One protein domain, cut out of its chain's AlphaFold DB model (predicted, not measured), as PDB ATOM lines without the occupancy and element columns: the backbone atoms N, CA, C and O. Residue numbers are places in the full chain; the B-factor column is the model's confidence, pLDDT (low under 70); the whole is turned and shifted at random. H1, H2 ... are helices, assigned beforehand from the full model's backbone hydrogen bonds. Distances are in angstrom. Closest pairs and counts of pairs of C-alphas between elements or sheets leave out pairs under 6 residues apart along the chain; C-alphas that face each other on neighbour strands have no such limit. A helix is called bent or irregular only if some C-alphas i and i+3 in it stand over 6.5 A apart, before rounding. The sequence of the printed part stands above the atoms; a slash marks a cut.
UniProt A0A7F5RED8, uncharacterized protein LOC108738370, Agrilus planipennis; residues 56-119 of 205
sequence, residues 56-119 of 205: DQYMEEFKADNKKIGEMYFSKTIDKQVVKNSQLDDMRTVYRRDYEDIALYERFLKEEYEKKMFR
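AT A GLANCE: This is residues 56 to 119 of the 205 residues of the protein "uncharacterized protein LOC108738370" of Agrilus planipennis (UniProt A0A7F5RED8). The printed part is an open, strung-out chain of helices, roughly a wide U: H1 at one end and H5 at the other make its two arms, and H2, the bare stretch of residues 74 to 79 and H3 make its base. H1 and H2 form a corner at one end, while H3, H4 and H5 turn in a zigzag at the other, with residues 110 to 119 sticking out at the end of the arm made by H5. The printed part has 64 residues, with five named helices in the order H1, H2, H3, H4, H5 and no named strand, and its class is all helix. The whole is extended, with a radius of gyration of the C-alphas of 18.3 A, and its flat outline spans 52 by 30 by 15 A.

IN THESE COORDINATES: The printed part begins with H1, residues 56 to 65, which starts at C-alpha 56 at (204.003, 227.597, 252.189) and is 14.5 A long from first to last C-alpha. After one residue, Asn 66, comes H2, residues 67 to 73, with 10.2 A from first to last C-alpha. Residues 74 to 79 then lead to H3, residues 80 to 90, which is 15.7 A long and begins at C-alpha 80 at (216.259, 227.014, 265.252). H4, residues 94 to 99, follows and measures 8.8 A from first to last C-alpha. The longest helix by residues is H5, residues 102 to 117, 22.8 A from first to last C-alpha, and it ends at C-alpha 117 at (211.137, 247.633, 281.413). None of the five helices is bent or irregular.

HOW THE PARTS SIT: H1 and H2 touch only at the corner by their link, where the closest C-alphas, those of Lys 63 and Gly 70, are 4.8 A apart. The lines of H1 and H2 stand at a steep tilt of 60 degrees, and the two run opposite ways. H2 and H3 are apart, although they follow each other in the chain. H1 is apart from H3, H4 and H5, and H2 is apart from H4 and H5. The centre of H3 is the nearest to the mean of the C-alphas, at 3.0 A, and that of H1 is the farthest, at 23.2 A. H3 and H4 are close but not clearly touching, with the C-alphas of Asp 89 and Arg 97 the closest at 6.3 A. Their lines stand at a steep tilt of 60 degrees, and they run opposite ways. H4 and H5 meet only through their link. H3 and H5 only just touch, with 3 pairs of C-alphas within 8 A, and H5 does so with residues 102 to 106 alone. The closest C-alphas of H3 and H5 are those of Asn 85 and Ile 102, 7.2 A apart, and the lines of the two helices are about perpendicular at 74 degrees. In H1, H2, H3, H4 and H5 every pair of backbone O i and N i+4 is within hydrogen-bond range.

THE WHOLE: The two C-alphas farthest apart are those of Lys 68 and Arg 119, at 54.4 A, and the first and last printed C-alphas, those of Asp 56 and Arg 119, are 42.1 A apart. Three stretches stand free: residues 64 to 69, of which 67 to 69 belong to H2; residues 75 to 84, of which 80 to 84 belong to H3; and residues 110 to 119, of which 110 to 117 belong to H5. Without them, 38 residues remain, spanning 43 by 19 by 14 A. The links from H1 to H2, from H3 to H4 and from H4 to H5 are tight, the link from H2 to H3 is short with 6 residues, and there is no long link. The printed part has no cut. The mean pLDDT of the printed part is 87.4, and no printed residue is under 70.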
ATOM      1  N   ASP A  56     204.061 229.056 252.112       82.50
ATOM      2  CA  ASP A  56     204.003 227.597 252.189       82.50
ATOM      3  C   ASP A  56     203.692 226.946 250.831       82.50
ATOM      4  O   ASP A  56     204.308 225.941 250.485       82.50
ATOM      5  N   GLN A  57     202.796 227.540 250.035       86.94
ATOM      6  CA  GLN A  57     202.428 227.033 248.705       86.94
ATOM      7  C   GLN A  57     203.589 227.183 247.721       86.94
ATOM      8  O   GLN A  57     203.971 226.218 247.065       86.94
ATOM      9  N   TYR A  58     204.228 228.356 247.716       86.00
ATOM     10  CA  TYR A  58     205.424 228.602 246.910       86.00
ATOM     11  C   TYR A  58     206.548 227.607 247.231       86.00
ATOM     12  O   TYR A  58     207.242 227.118 246.342       86.00
ATOM     13  N   MET A  59     206.728 227.272 248.510       84.25
ATOM     14  CA  MET A  59     207.761 226.335 248.938       84.25
ATOM     15  C   MET A  59     207.518 224.913 248.407       84.25
ATOM     16  O   MET A  59     208.479 224.207 248.092       84.25
ATOM     17  N   GLU A  60     206.262 224.470 248.317       88.62
ATOM     18  CA  GLU A  60     205.926 223.161 247.746       88.62
ATOM     19  C   GLU A  60     206.100 223.132 246.227       88.62
ATOM     20  O   GLU A  60     206.723 222.200 245.710       88.62
ATOM     21  N   GLU A  61     205.649 224.175 245.528       89.81
ATOM     22  CA  GLU A  61     205.856 224.344 244.083       89.81
ATOM     23  C   GLU A  61     207.352 224.370 243.743       89.81
ATOM     24  O   GLU A  61     207.825 223.600 242.907       89.81
ATOM     25  N   PHE A  62     208.145 225.139 244.492       88.00
ATOM     26  CA  PHE A  62     209.591 225.219 244.301       88.00
ATOM     27  C   PHE A  62     210.294 223.870 244.503       88.00
ATOM     28  O   PHE A  62     211.232 223.538 243.772       88.00
ATOM     29  N   LYS A  63     209.856 223.068 245.485       88.00
ATOM     30  CA  LYS A  63     210.375 221.705 245.698       88.00
ATOM     31  C   LYS A  63     209.990 220.765 244.559       88.00
ATOM     32  O   LYS A  63     210.788 219.891 244.217       88.00
ATOM     33  N   ALA A  64     208.791 220.925 243.998       89.25
ATOM     34  CA  ALA A  64     208.323 220.137 242.865       89.25
ATOM     35  C   ALA A  64     209.128 220.453 241.595       89.25
ATOM     36  O   ALA A  64     209.586 219.522 240.925       89.25
ATOM     37  N   ASP A  65     209.376 221.738 241.337       93.12
ATOM     38  CA  ASP A  65     210.166 222.224 240.203       93.12
ATOM     39  C   ASP A  65     211.651 221.860 240.345       93.12
ATOM     40  O   ASP A  65     212.304 221.447 239.385       93.12
ATOM     41  N   ASN A  66     212.193 221.946 241.565       89.38
ATOM     42  CA  ASN A  66     213.614 221.753 241.853       89.38
ATOM     43  C   ASN A  66     213.869 220.580 242.808       89.38
ATOM     44  O   ASN A  66     214.462 220.751 243.878       89.38
ATOM     45  N   LYS A  67     213.504 219.360 242.392       89.38
ATOM     46  CA  LYS A  67     213.618 218.143 243.227       89.38
ATOM     47  C   LYS A  67     214.987 217.953 243.885       89.38
ATOM     48  O   LYS A  67     215.064 217.706 245.082       89.38
ATOM     49  N   LYS A  68     216.081 218.148 243.138       90.31
ATOM     50  CA  LYS A  68     217.454 217.974 243.653       90.31
ATOM     51  C   LYS A  68     217.788 218.946 244.792       90.31
ATOM     52  O   LYS A  68     218.443 218.566 245.758       90.31
ATOM     53  N   ILE A  69     217.361 220.204 244.670       85.25
ATOM     54  CA  ILE A  69     217.592 221.245 245.684       85.25
ATOM     55  C   ILE A  69     216.673 220.993 246.884       85.25
ATOM     56  O   ILE A  69     217.126 221.068 248.026       85.25
ATOM     57  N   GLY A  70     215.418 220.616 246.615       85.06
ATOM     58  CA  GLY A  70     214.441 220.143 247.594       85.06
ATOM     59  C   GLY A  70     215.009 219.058 248.508       85.06
ATOM     60  O   GLY A  70     215.058 219.221 249.726       85.06
ATOM     61  N   GLU A  71     215.501 217.974 247.916       86.94
ATOM     62  CA  GLU A  71     216.069 216.835 248.643       86.94
ATOM     63  C   GLU A  71     217.353 217.194 249.399       86.94
ATOM     64  O   GLU A  71     217.549 216.742 250.528       86.94
ATOM     65  N   MET A  72     218.224 218.022 248.818       85.12
ATOM     66  CA  MET A  72     219.518 218.360 249.419       85.12
ATOM     67  C   MET A  72     219.394 219.326 250.607       85.12
ATOM     68  O   MET A  72     220.052 219.118 251.624       85.12
ATOM     69  N   TYR A  73     218.562 220.366 250.495       82.38
ATOM     70  CA  TYR A  73     218.523 221.466 251.470       82.38
ATOM     71  C   TYR A  73     217.247 221.519 252.311       82.38
ATOM     72  O   TYR A  73     217.288 222.031 253.427       82.38
ATOM     73  N   PHE A  74     216.123 220.989 251.818       83.31
ATOM     74  CA  PHE A  74     214.827 221.086 252.503       83.31
ATOM     75  C   PHE A  74     214.361 219.776 253.151       83.31
ATOM     76  O   PHE A  74     213.307 219.756 253.787       83.31
ATOM     77  N   SER A  75     215.126 218.691 253.016       82.81
ATOM     78  CA  SER A  75     214.864 217.411 253.690       82.81
ATOM     79  C   SER A  75     215.075 217.488 255.204       82.81
ATOM     80  O   SER A  75     214.348 216.858 255.971       82.81
ATOM     81  N   LYS A  76     216.050 218.289 255.648       82.88
ATOM     82  CA  LYS A  76     216.328 218.545 257.061       82.88
ATOM     83  C   LYS A  76     215.783 219.915 257.449       82.88
ATOM     84  O   LYS A  76     216.134 220.926 256.849       82.88
ATOM     85  N   THR A  77     214.962 219.962 258.494       80.88
ATOM     86  CA  THR A  77     214.527 221.235 259.077       80.88
ATOM     87  C   THR A  77     215.734 222.004 259.603       80.88
ATOM     88  O   THR A  77     216.576 221.429 260.301       80.88
ATOM     89  N   ILE A  78     215.804 223.302 259.304       82.00
ATOM     90  CA  ILE A  78     216.849 224.182 259.833       82.00
ATOM     91  C   ILE A  78     216.758 224.188 261.363       82.00
ATOM     92  O   ILE A  78     215.679 224.365 261.934       82.00
ATOM     93  N   ASP A  79     217.894 223.991 262.030       88.06
ATOM     94  CA  ASP A  79     217.954 224.059 263.485       88.06
ATOM     95  C   ASP A  79     217.726 225.504 263.951       88.06
ATOM     96  O   ASP A  79     218.501 226.416 263.649       88.06
ATOM     97  N   LYS A  80     216.646 225.706 264.711       88.69
ATOM     98  CA  LYS A  80     216.259 227.014 265.252       88.69
ATOM     99  C   LYS A  80     217.348 227.607 266.145       88.69
ATOM    100  O   LYS A  80     217.487 228.828 266.181       88.69
ATOM    101  N   GLN A  81     218.119 226.771 266.846       88.62
ATOM    102  CA  GLN A  81     219.192 227.245 267.724       88.62
ATOM    103  C   GLN A  81     220.336 227.859 266.919       88.62
ATOM    104  O   GLN A  81     220.844 228.913 267.285       88.62
ATOM    105  N   VAL A  82     220.687 227.262 265.777       88.69
ATOM    106  CA  VAL A  82     221.748 227.781 264.900       88.69
ATOM    107  C   VAL A  82     221.370 229.152 264.343       88.69
ATOM    108  O   VAL A  82     222.178 230.075 264.383       88.69
ATOM    109  N   VAL A  83     220.122 229.313 263.892       90.00
ATOM    110  CA  VAL A  83     219.624 230.605 263.389       90.00
ATOM    111  C   VAL A  83     219.645 231.664 264.489       90.00
ATOM    112  O   VAL A  83     220.134 232.771 264.271       90.00
ATOM    113  N   LYS A  84     219.159 231.318 265.687       89.19
ATOM    114  CA  LYS A  84     219.162 232.223 266.841       89.19
ATOM    115  C   LYS A  84     220.585 232.646 267.223       89.19
ATOM    116  O   LYS A  84     220.833 233.829 267.439       89.19
ATOM    117  N   ASN A  85     221.523 231.701 267.247       89.38
ATOM    118  CA  ASN A  85     222.926 231.966 267.558       89.38
ATOM    119  C   ASN A  85     223.568 232.890 266.517       89.38
ATOM    120  O   ASN A  85     224.221 233.855 266.901       89.38
ATOM    121  N   SER A  86     223.301 232.667 265.225       89.19
ATOM    122  CA  SER A  86     223.783 233.536 264.144       89.19
ATOM    123  C   SER A  86     223.298 234.978 264.308       89.19
ATOM    124  O   SER A  86     224.092 235.909 264.225       89.19
ATOM    125  N   GLN A  87     222.012 235.175 264.612       89.06
ATOM    126  CA  GLN A  87     221.461 236.514 264.853       89.06
ATOM    127  C   GLN A  87     222.111 237.202 266.063       89.06
ATOM    128  O   GLN A  87     222.356 238.408 266.048       89.06
ATOM    129  N   LEU A  88     222.403 236.444 267.123       88.75
ATOM    130  CA  LEU A  88     223.094 236.972 268.300       88.75
ATOM    131  C   LEU A  88     224.558 237.303 268.016       88.75
ATOM    132  O   LEU A  88     225.103 238.207 268.647       88.75
ATOM    133  N   ASP A  89     225.211 236.555 267.134       88.62
ATOM    134  CA  ASP A  89     226.592 236.799 266.728       88.62
ATOM    135  C   ASP A  89     226.714 238.054 265.859       88.62
ATOM    136  O   ASP A  89     227.694 238.786 266.005       88.62
ATOM    137  N   ASP A  90     225.727 238.351 265.010       87.50
ATOM    138  CA  ASP A  90     225.688 239.577 264.194       87.50
ATOM    139  C   ASP A  90     225.577 240.849 265.047       87.50
ATOM    140  O   ASP A  90     226.110 241.901 264.701       87.50
ATOM    141  N   MET A  91     224.918 240.745 266.202       80.62
ATOM    142  CA  MET A  91     224.766 241.838 267.171       80.62
ATOM    143  C   MET A  91     226.012 242.037 268.052       80.62
ATOM    144  O   MET A  91     226.093 243.009 268.811       80.62
ATOM    145  N   ARG A  92     226.984 241.117 267.986       85.38
ATOM    146  CA  ARG A  92     228.203 241.133 268.800       85.38
ATOM    147  C   ARG A  92     229.395 241.663 268.019       85.38
ATOM    148  O   ARG A  92     229.530 241.487 266.814       85.38
ATOM    149  N   THR A  93     230.308 242.300 268.746       89.81
ATOM    150  CA  THR A  93     231.623 242.634 268.199       89.81
ATOM    151  C   THR A  93     232.442 241.359 268.008       89.81
ATOM    152  O   THR A  93     232.234 240.375 268.718       89.81
ATOM    153  N   VAL A  94     233.413 241.395 267.090       90.94
ATOM    154  CA  VAL A  94     234.321 240.264 266.820       90.94
ATOM    155  C   VAL A  94     234.967 239.757 268.114       90.94
ATOM    156  O   VAL A  94     234.887 238.577 268.420       90.94
ATOM    157  N   TYR A  95     235.475 240.673 268.946       91.31
ATOM    158  CA  TYR A  95     236.052 240.320 270.244       91.31
ATOM    159  C   TYR A  95     235.065 239.562 271.149       91.31
ATOM    160  O   TYR A  95     235.402 238.533 271.716       91.31
ATOM    161  N   ARG A  96     233.818 240.030 271.276       86.38
ATOM    162  CA  ARG A  96     232.835 239.322 272.111       86.38
ATOM    163  C   ARG A  96     232.482 237.951 271.557       86.38
ATOM    164  O   ARG A  96     232.239 237.040 272.332       86.38
ATOM    165  N   ARG A  97     232.447 237.803 270.234       89.19
ATOM    166  CA  ARG A  97     232.182 236.514 269.592       89.19
ATOM    167  C   ARG A  97     233.280 235.491 269.900       89.19
ATOM    168  O   ARG A  97     232.959 234.337 270.147       89.19
ATOM    169  N   ASP A  98     234.537 235.930 269.919       91.62
ATOM    170  CA  ASP A  98     235.692 235.044 270.104       91.62
ATOM    171  C   ASP A  98     235.929 234.648 271.570       91.62
ATOM    172  O   ASP A  98     236.447 233.565 271.836       91.62
ATOM    173  N   TYR A  99     235.576 235.522 272.522       90.00
ATOM    174  CA  TYR A  99     235.960 235.362 273.931       90.00
ATOM    175  C   TYR A  99     234.788 235.216 274.918       90.00
ATOM    176  O   TYR A  99     235.030 234.847 276.066       90.00
ATOM    177  N   GLU A 100     233.539 235.502 274.528       88.44
ATOM    178  CA  GLU A 100     232.370 235.383 275.415       88.44
ATOM    179  C   GLU A 100     231.423 234.258 274.973       88.44
ATOM    180  O   GLU A 100     231.047 234.144 273.804       88.44
ATOM    181  N   ASP A 101     230.941 233.476 275.941       90.50
ATOM    182  CA  ASP A 101     229.926 232.453 275.694       90.50
ATOM    183  C   ASP A 101     228.588 233.068 275.252       90.50
ATOM    184  O   ASP A 101     228.063 234.003 275.868       90.50
ATOM    185  N   ILE A 102     227.958 232.455 274.240       88.38
ATOM    186  CA  ILE A 102     226.642 232.864 273.713       88.38
ATOM    187  C   ILE A 102     225.589 232.927 274.831       88.38
ATOM    188  O   ILE A 102     224.830 233.892 274.923       88.38
ATOM    189  N   ALA A 103     225.576 231.936 275.726       89.56
ATOM    190  CA  ALA A 103     224.609 231.864 276.821       89.56
ATOM    191  C   ALA A 103     224.772 233.005 277.840       89.56
ATOM    192  O   ALA A 103     223.785 233.471 278.413       89.56
ATOM    193  N   LEU A 104     226.004 233.469 278.071       89.31
ATOM    194  CA  LEU A 104     226.265 234.599 278.960       89.31
ATOM    195  C   LEU A 104     225.753 235.898 278.330       89.31
ATOM    196  O   LEU A 104     225.102 236.702 278.999       89.31
ATOM    197  N   TYR A 105     225.977 236.060 277.027       89.12
ATOM    198  CA  TYR A 105     225.489 237.212 276.279       89.12
ATOM    199  C   TYR A 105     223.953 237.265 276.211       89.12
ATOM    200  O   TYR A 105     223.363 238.332 276.388       89.12
ATOM    201  N   GLU A 106     223.282 236.122 276.040       89.94
ATOM    202  CA  GLU A 106     221.816 236.049 276.111       89.94
ATOM    203  C   GLU A 106     221.273 236.509 277.472       89.94
ATOM    204  O   GLU A 106     220.295 237.259 277.527       89.94
ATOM    205  N   ARG A 107     221.914 236.095 278.575       91.19
ATOM    206  CA  ARG A 107     221.536 236.542 279.927       91.19
ATOM    207  C   ARG A 107     221.706 238.048 280.077       91.19
ATOM    208  O   ARG A 107     220.781 238.710 280.535       91.19
ATOM    209  N   PHE A 108     222.835 238.586 279.620       89.62
ATOM    210  CA  PHE A 108     223.093 240.024 279.635       89.62
ATOM    211  C   PHE A 108     222.012 240.812 278.878       89.62
ATOM    212  O   PHE A 108     221.482 241.793 279.399       89.62
ATOM    213  N   LEU A 109     221.636 240.371 277.673       89.31
ATOM    214  CA  LEU A 109     220.572 241.015 276.895       89.31
ATOM    215  C   LEU A 109     219.229 240.997 277.627       89.31
ATOM    216  O   LEU A 109     218.502 241.993 277.604       89.31
ATOM    217  N   LYS A 110     218.904 239.879 278.283       90.81
ATOM    218  CA  LYS A 110     217.673 239.740 279.060       90.81
ATOM    219  C   LYS A 110     217.662 240.684 280.264       90.81
ATOM    220  O   LYS A 110     216.686 241.404 280.448       90.81
ATOM    221  N   GLU A 111     218.754 240.746 281.020       91.06
ATOM    222  CA  GLU A 111     218.893 241.669 282.152       91.06
ATOM    223  C   GLU A 111     218.787 243.134 281.713       91.06
ATOM    224  O   GLU A 111     218.094 243.929 282.344       91.06
ATOM    225  N   GLU A 112     219.437 243.515 280.612       89.00
ATOM    226  CA  GLU A 112     219.350 244.876 280.076       89.00
ATOM    227  C   GLU A 112     217.937 245.229 279.602       89.00
ATOM    228  O   GLU A 112     217.483 246.365 279.769       89.00
ATOM    229  N   TYR A 113     217.219 244.267 279.023       88.81
ATOM    230  CA  TYR A 113     215.816 244.442 278.665       88.81
ATOM    231  C   TYR A 113     214.940 244.627 279.911       88.81
ATOM    232  O   TYR A 113     214.153 245.573 279.972       88.81
ATOM    233  N   GLU A 114     215.120 243.788 280.931       90.50
ATOM    234  CA  GLU A 114     214.396 243.880 282.202       90.50
ATOM    235  C   GLU A 114     214.650 245.228 282.892       90.50
ATOM    236  O   GLU A 114     213.698 245.926 283.241       90.50
ATOM    237  N   LYS A 115     215.904 245.683 282.984       85.75
ATOM    238  CA  LYS A 115     216.246 247.014 283.525       85.75
ATOM    239  C   LYS A 115     215.557 248.158 282.779       85.75
ATOM    240  O   LYS A 115     215.234 249.182 283.378       85.75
ATOM    241  N   LYS A 116     215.344 248.024 281.467       83.25
ATOM    242  CA  LYS A 116     214.633 249.038 280.668       83.25
ATOM    243  C   LYS A 116     213.127 249.011 280.900       83.25
ATOM    244  O   LYS A 116     212.513 250.076 280.847       83.25
ATOM    245  N   MET A 117     212.560 247.828 281.128       84.50
ATOM    246  CA  MET A 117     211.137 247.633 281.413       84.50
ATOM    247  C   MET A 117     210.768 248.147 282.807       84.50
ATOM    248  O   MET A 117     209.771 248.849 282.963       84.50
ATOM    249  N   PHE A 118     211.591 247.853 283.813       79.25
ATOM    250  CA  PHE A 118     211.360 248.283 285.188       79.25
ATOM    251  C   PHE A 118     211.957 249.670 285.430       79.25
ATOM    252  O   PHE A 118     213.090 249.817 285.885       79.25
ATOM    253  N   ARG A 119     211.172 250.711 285.147       74.69
ATOM    254  CA  ARG A 119     211.482 252.075 285.593       74.69
ATOM    255  C   ARG A 119     210.651 252.424 286.814       74.69
ATOM    256  O   ARG A 119     209.454 252.150 286.847       74.69
TER     257      ARG A 119